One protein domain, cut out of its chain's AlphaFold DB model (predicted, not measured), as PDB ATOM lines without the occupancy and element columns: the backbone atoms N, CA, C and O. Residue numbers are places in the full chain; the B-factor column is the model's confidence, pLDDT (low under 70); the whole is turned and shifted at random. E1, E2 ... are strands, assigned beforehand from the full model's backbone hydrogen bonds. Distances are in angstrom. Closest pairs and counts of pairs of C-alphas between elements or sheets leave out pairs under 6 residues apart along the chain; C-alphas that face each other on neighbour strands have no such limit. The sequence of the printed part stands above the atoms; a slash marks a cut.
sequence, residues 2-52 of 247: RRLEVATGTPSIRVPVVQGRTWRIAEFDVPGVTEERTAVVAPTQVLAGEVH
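AT A GLANCE: This is residues 2 to 52 of the 247 residues of the protein "Hypothetical protein" of Alexandrium catenella (UniProt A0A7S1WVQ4). This is little regular structure: a small, loose sheet of three strands round a bent E1, with E3 beside its first part and E2 beside its last, and the rest loops and a tail, residues 41 to 52. The printed part has 51 residues and no named helix; E1, E2 and E3 follow in that order, the sheet runs E2, E1, E3, antiparallel, and the class is all strand, with 17 residues in named elements. It is loose, radius of gyration of the C-alphas 12.5 A, and elongated, 34 by 21 by 15 A.

IN THESE COORDINATES: Find C-alpha 12 at (150.755, 137.482, 76.227); E1 runs from there to residue 19, 20.2 A. E2 is residues 23 to 25. E3, residues 35 to 40, 16.1 A, ends at (152.431, 134.973, 79.202).

HOW THE PARTS SIT: E1 bends by 56 degrees at residue 16. Beside residues 12 to 17 look for antiparallel E3, N 15 and O 37 at 2.8 A. Beside 17 to 19 is E2, its hairpin partner, N 18 and O 24 at 2.8 A. E2 and E3 are apart.

THE WHOLE: The C-alphas of Gly 32 and Glu 50, the farthest apart, are 35.8 A apart. The printed part has no cut and no long link. Residues 43 to 52 are among those under pLDDT 70.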
ATOM      1  N   ARG A   2     141.020 127.677  83.062       63.91
ATOM      2  CA  ARG A   2     140.128 128.371  82.113       63.91
ATOM      3  C   ARG A   2     140.815 128.397  80.750       63.91
ATOM      4  O   ARG A   2     142.013 128.659  80.700       63.91
ATOM      5  N   ARG A   3     140.079 128.093  79.680       70.50
ATOM      6  CA  ARG A   3     140.557 128.233  78.298       70.50
ATOM      7  C   ARG A   3     140.095 129.586  77.763       70.50
ATOM      8  O   ARG A   3     138.980 130.006  78.062       70.50
ATOM      9  N   LEU A   4     140.974 130.266  77.042       68.00
ATOM     10  CA  LEU A   4     140.723 131.549  76.395       68.00
ATOM     11  C   LEU A   4     141.151 131.401  74.940       68.00
ATOM     12  O   LEU A   4     142.202 130.819  74.672       68.00
ATOM     13  N   GLU A   5     140.331 131.898  74.025       74.12
ATOM     14  CA  GLU A   5     140.687 131.963  72.612       74.12
ATOM     15  C   GLU A   5     141.603 133.165  72.393       74.12
ATOM     16  O   GLU A   5     141.333 134.268  72.869       74.12
ATOM     17  N   VAL A   6     142.728 132.933  71.722       72.12
ATOM     18  CA  VAL A   6     143.774 133.934  71.496       72.12
ATOM     19  C   VAL A   6     144.251 133.811  70.060       72.12
ATOM     20  O   VAL A   6     144.328 132.704  69.527       72.12
ATOM     21  N   ALA A   7     144.581 134.934  69.420       70.56
ATOM     22  CA  ALA A   7     145.135 134.896  68.073       70.56
ATOM     23  C   ALA A   7     146.464 134.120  68.064       70.56
ATOM     24  O   ALA A   7     147.269 134.219  69.000       70.56
ATOM     25  N   THR A   8     146.710 133.349  67.008       68.56
ATOM     26  CA  THR A   8     147.947 132.576  66.860       68.56
ATOM     27  C   THR A   8     149.165 133.502  66.927       68.56
ATOM     28  O   THR A   8     149.207 134.529  66.256       68.56
ATOM     29  N   GLY A   9     150.158 133.152  67.751       73.25
ATOM     30  CA  GLY A   9     151.368 133.962  67.944       73.25
ATOM     31  C   GLY A   9     151.245 135.084  68.983       73.25
ATOM     32  O   GLY A   9     152.203 135.830  69.165       73.25
ATOM     33  N   THR A  10     150.116 135.198  69.691       78.56
ATOM     34  CA  THR A  10     149.962 136.151  70.806       78.56
ATOM     35  C   THR A  10     150.912 135.782  71.959       78.56
ATOM     36  O   THR A  10     150.718 134.729  72.564       78.56
ATOM     37  N   PRO A  11     151.922 136.610  72.303       78.44
ATOM     38  CA  PRO A  11     152.929 136.256  73.312       78.44
ATOM     39  C   PRO A  11     152.408 136.408  74.748       78.44
ATOM     40  O   PRO A  11     152.915 135.785  75.683       78.44
ATOM     41  N   SER A  12     151.393 137.250  74.940       85.44
ATOM     42  CA  SER A  12     150.755 137.482  76.227       85.44
ATOM     43  C   SER A  12     149.327 137.985  76.056       85.44
ATOM     44  O   SER A  12     148.987 138.623  75.061       85.44
ATOM     45  N   ILE A  13     148.488 137.705  77.046       84.00
ATOM     46  CA  ILE A  13     147.102 138.163  77.099       84.00
ATOM     47  C   ILE A  13     146.845 138.943  78.370       84.00
ATOM     48  O   ILE A  13     147.410 138.643  79.422       84.00
ATOM     49  N   ARG A  14     145.959 139.929  78.272       83.94
ATOM     50  CA  ARG A  14     145.473 140.673  79.428       83.94
ATOM     51  C   ARG A  14     144.183 140.029  79.895       83.94
ATOM     52  O   ARG A  14     143.246 139.862  79.117       83.94
ATOM     53  N   VAL A  15     144.180 139.592  81.143       84.88
ATOM     54  CA  VAL A  15     143.052 138.915  81.768       84.88
ATOM     55  C   VAL A  15     142.646 139.693  83.014       84.88
ATOM     56  O   VAL A  15     143.507 139.963  83.857       84.88
ATOM     57  N   PRO A  16     141.364 140.056  83.169       79.44
ATOM     58  CA  PRO A  16     140.897 140.587  84.436       79.44
ATOM     59  C   PRO A  16     140.998 139.460  85.465       79.44
ATOM     60  O   PRO A  16     140.630 138.313  85.197       79.44
ATOM     61  N   VAL A  17     141.539 139.751  86.638       84.75
ATOM     62  CA  VAL A  17     141.674 138.813  87.748       84.75
ATOM     63  C   VAL A  17     141.048 139.402  89.002       84.75
ATOM     64  O   VAL A  17     140.988 140.613  89.175       84.75
ATOM     65  N   VAL A  18     140.585 138.535  89.893       84.75
ATOM     66  CA  VAL A  18     140.082 138.916  91.213       84.75
ATOM     67  C   VAL A  18     140.973 138.285  92.278       84.75
ATOM     68  O   VAL A  18     141.349 137.107  92.173       84.75
ATOM     69  N   GLN A  19     141.311 139.060  93.308       76.56
ATOM     70  CA  GLN A  19     142.105 138.585  94.436       76.56
ATOM     71  C   GLN A  19     141.189 138.177  95.594       76.56
ATOM     72  O   GLN A  19     140.696 139.011  96.346       76.56
ATOM     73  N   GLY A  20     140.956 136.869  95.732       70.75
ATOM     74  CA  GLY A  20     140.365 136.272  96.935       70.75
ATOM     75  C   GLY A  20     141.446 135.652  97.827       70.75
ATOM     76  O   GLY A  20     142.546 136.178  97.957       70.75
ATOM     77  N   ARG A  21     141.185 134.456  98.378       69.00
ATOM     78  CA  ARG A  21     142.234 133.628  99.022       69.00
ATOM     79  C   ARG A  21     143.307 133.138  98.036       69.00
ATOM     80  O   ARG A  21     144.415 132.818  98.445       69.00
ATOM     81  N   THR A  22     142.972 133.070  96.748       66.69
ATOM     82  CA  THR A  22     143.879 132.795  95.628       66.69
ATOM     83  C   THR A  22     143.476 133.649  94.425       66.69
ATOM     84  O   THR A  22     142.327 134.089  94.333       66.69
ATOM     85  N   TRP A  23     144.412 133.885  93.503       74.75
ATOM     86  CA  TRP A  23     144.142 134.594  92.249       74.75
ATOM     87  C   TRP A  23     143.262 133.755  91.321       74.75
ATOM     88  O   TRP A  23     143.522 132.566  91.112       74.75
ATOM     89  N   ARG A  24     142.233 134.372  90.737       79.75
ATOM     90  CA  ARG A  24     141.368 133.750  89.722       79.75
ATOM     91  C   ARG A  24     141.105 134.730  88.585       79.75
ATOM     92  O   ARG A  24     140.979 135.919  88.835       79.75
ATOM     93  N   ILE A  25     140.993 134.226  87.357       80.38
ATOM     94  CA  ILE A  25     140.597 135.032  86.194       80.38
ATOM     95  C   ILE A  25     139.113 135.390  86.334       80.38
ATOM     96  O   ILE A  25     138.272 134.489  86.356       80.38
ATOM     97  N   ALA A  26     138.806 136.681  86.424       70.50
ATOM     98  CA  ALA A  26     137.460 137.221  86.525       70.50
ATOM     99  C   ALA A  26     136.690 137.042  85.208       70.50
ATOM    100  O   ALA A  26     137.266 137.020  84.117       70.50
ATOM    101  N   GLU A  27     135.379 136.835  85.295       60.34
ATOM    102  CA  GLU A  27     134.531 136.647  84.109       60.34
ATOM    103  C   GLU A  27     134.244 137.960  83.378       60.34
ATOM    104  O   GLU A  27     134.130 137.946  82.155       60.34
ATOM    105  N   PHE A  28     134.217 139.071  84.117       58.25
ATOM    106  CA  PHE A  28     133.924 140.417  83.635       58.25
ATOM    107  C   PHE A  28     134.850 141.414  84.327       58.25
ATOM    108  O   PHE A  28     135.332 141.135  85.425       58.25
ATOM    109  N   ASP A  29     135.077 142.559  83.694       70.88
ATOM    110  CA  ASP A  29     135.762 143.681  84.327       70.88
ATOM    111  C   ASP A  29     134.770 144.458  85.205       70.88
ATOM    112  O   ASP A  29     133.748 144.950  84.724       70.88
ATOM    113  N   VAL A  30     135.040 144.509  86.507       70.69
ATOM    114  CA  VAL A  30     134.248 145.213  87.515       70.69
ATOM    115  C   VAL A  30     135.148 146.265  88.171       70.69
ATOM    116  O   VAL A  30     136.019 145.908  88.975       70.69
ATOM    117  N   PRO A  31     134.939 147.563  87.879       69.06
ATOM    118  CA  PRO A  31     135.758 148.639  88.423       69.06
ATOM    119  C   PRO A  31     135.872 148.573  89.951       69.06
ATOM    120  O   PRO A  31     134.870 148.531  90.662       69.06
ATOM    121  N   GLY A  32     137.108 148.554  90.458       73.19
ATOM    122  CA  GLY A  32     137.408 148.487  91.894       73.19
ATOM    123  C   GLY A  32     137.405 147.081  92.507       73.19
ATOM    124  O   GLY A  32     137.742 146.943  93.680       73.19
ATOM    125  N   VAL A  33     137.064 146.042  91.738       74.00
ATOM    126  CA  VAL A  33     137.066 144.638  92.187       74.00
ATOM    127  C   VAL A  33     138.051 143.799  91.375       74.00
ATOM    128  O   VAL A  33     138.724 142.930  91.933       74.00
ATOM    129  N   THR A  34     138.161 144.055  90.072       80.19
ATOM    130  CA  THR A  34     139.085 143.353  89.178       80.19
ATOM    131  C   THR A  34     140.367 144.136  88.935       80.19
ATOM    132  O   THR A  34     140.364 145.353  88.783       80.19
ATOM    133  N   GLU A  35     141.478 143.406  88.888       83.56
ATOM    134  CA  GLU A  35     142.795 143.898  88.490       83.56
ATOM    135  C   GLU A  35     143.145 143.293  87.129       83.56
ATOM    136  O   GLU A  35     142.970 142.095  86.912       83.56
ATOM    137  N   GLU A  36     143.641 144.094  86.191       83.44
ATOM    138  CA  GLU A  36     144.089 143.584  84.897       83.44
ATOM    139  C   GLU A  36     145.500 142.996  85.028       83.44
ATOM    140  O   GLU A  36     146.431 143.676  85.460       83.44
ATOM    141  N   ARG A  37     145.682 141.724  84.651       82.38
ATOM    142  CA  ARG A  37     146.998 141.073  84.661       82.38
ATOM    143  C   ARG A  37     147.389 140.513  83.315       82.38
ATOM    144  O   ARG A  37     146.595 139.886  82.619       82.38
ATOM    145  N   THR A  38     148.665 140.674  82.997       85.12
ATOM    146  CA  THR A  38     149.277 140.087  81.810       85.12
ATOM    147  C   THR A  38     149.730 138.664  82.115       85.12
ATOM    148  O   THR A  38     150.601 138.447  82.956       85.12
ATOM    149  N   ALA A  39     149.156 137.687  81.419       81.12
ATOM    150  CA  ALA A  39     149.598 136.300  81.437       81.12
ATOM    151  C   ALA A  39     150.408 136.002  80.170       81.12
ATOM    152  O   ALA A  39     149.955 136.282  79.061       81.12
ATOM    153  N   VAL A  40     151.608 135.436  80.329       82.12
ATOM    154  CA  VAL A  40     152.431 134.973  79.202       82.12
ATOM    155  C   VAL A  40     151.822 133.688  78.649       82.12
ATOM    156  O   VAL A  40     151.521 132.774  79.416       82.12
ATOM    157  N   VAL A  41     151.646 133.623  77.333       76.75
ATOM    158  CA  VAL A  41     151.129 132.437  76.647       76.75
ATOM    159  C   VAL A  41     152.327 131.611  76.190       76.75
ATOM    160  O   VAL A  41     152.958 131.915  75.178       76.75
ATOM    161  N   ALA A  42     152.691 130.582  76.956       73.62
ATOM    162  CA  ALA A  42     153.753 129.675  76.532       73.62
ATOM    163  C   ALA A  42     153.265 128.802  75.358       73.62
ATOM    164  O   ALA A  42     152.106 128.385  75.357       73.62
ATOM    165  N   PRO A  43     154.129 128.432  74.394       62.81
ATOM    166  CA  PRO A  43     153.748 127.559  73.277       62.81
ATOM    167  C   PRO A  43     153.134 126.220  73.719       62.81
ATOM    168  O   PRO A  43     152.246 125.695  73.061       62.81
ATOM    169  N   THR A  44     153.553 125.694  74.874       62.38
ATOM    170  CA  THR A  44     153.010 124.469  75.488       62.38
ATOM    171  C   THR A  44     151.616 124.645  76.103       62.38
ATOM    172  O   THR A  44     150.973 123.660  76.455       62.38
ATOM    173  N   GLN A  45     151.146 125.887  76.251       58.72
ATOM    174  CA  GLN A  45     149.824 126.246  76.772       58.72
ATOM    175  C   GLN A  45     148.812 126.543  75.653       58.72
ATOM    176  O   GLN A  45     147.630 126.730  75.941       58.72
ATOM    177  N   VAL A  46     149.258 126.564  74.391       56.47
ATOM    178  CA  VAL A  46     148.406 126.743  73.213       56.47
ATOM    179  C   VAL A  46     148.023 125.368  72.678       56.47
ATOM    180  O   VAL A  46     148.850 124.643  72.133       56.47
ATOM    181  N   LEU A  47     146.753 125.003  72.830       57.06
ATOM    182  CA  LEU A  47     146.183 123.890  72.078       57.06
ATOM    183  C   LEU A  47     145.772 124.428  70.706       57.06
ATOM    184  O   LEU A  47     145.113 125.465  70.640       57.06
ATOM    185  N   ALA A  48     146.158 123.743  69.627       49.19
ATOM    186  CA  ALA A  48     145.614 124.028  68.305       49.19
ATOM    187  C   ALA A  48     144.096 123.787  68.354       49.19
ATOM    188  O   ALA A  48     143.647 122.647  68.443       49.19
ATOM    189  N   GLY A  49     143.326 124.870  68.396       48.72
ATOM    190  CA  GLY A  49     141.882 124.851  68.221       48.72
ATOM    191  C   GLY A  49     141.556 125.234  66.787       48.72
ATOM    192  O   GLY A  49     142.230 126.088  66.209       48.72
ATOM    193  N   GLU A  50     140.539 124.602  66.209       48.28
ATOM    194  CA  GLU A  50     139.942 125.093  64.972       48.28
ATOM    195  C   GLU A  50     139.463 126.528  65.212       48.28
ATOM    196  O   GLU A  50     138.807 126.818  66.216       48.28
ATOM    197  N   VAL A  51     139.835 127.446  64.321       45.41
ATOM    198  CA  VAL A  51     139.311 128.809  64.358       45.41
ATOM    199  C   VAL A  51     137.837 128.708  63.983       45.41
ATOM    200  O   VAL A  51     137.498 128.621  62.805       45.41
ATOM    201  N   HIS A  52     136.954 128.668  64.980       52.97
ATOM    202  CA  HIS A  52     135.527 128.808  64.735       52.97
ATOM    203  C   HIS A  52     135.285 130.233  64.236       52.97
ATOM    204  O   HIS A  52     135.262 131.183  65.020       52.97
TER     205      HIS A  52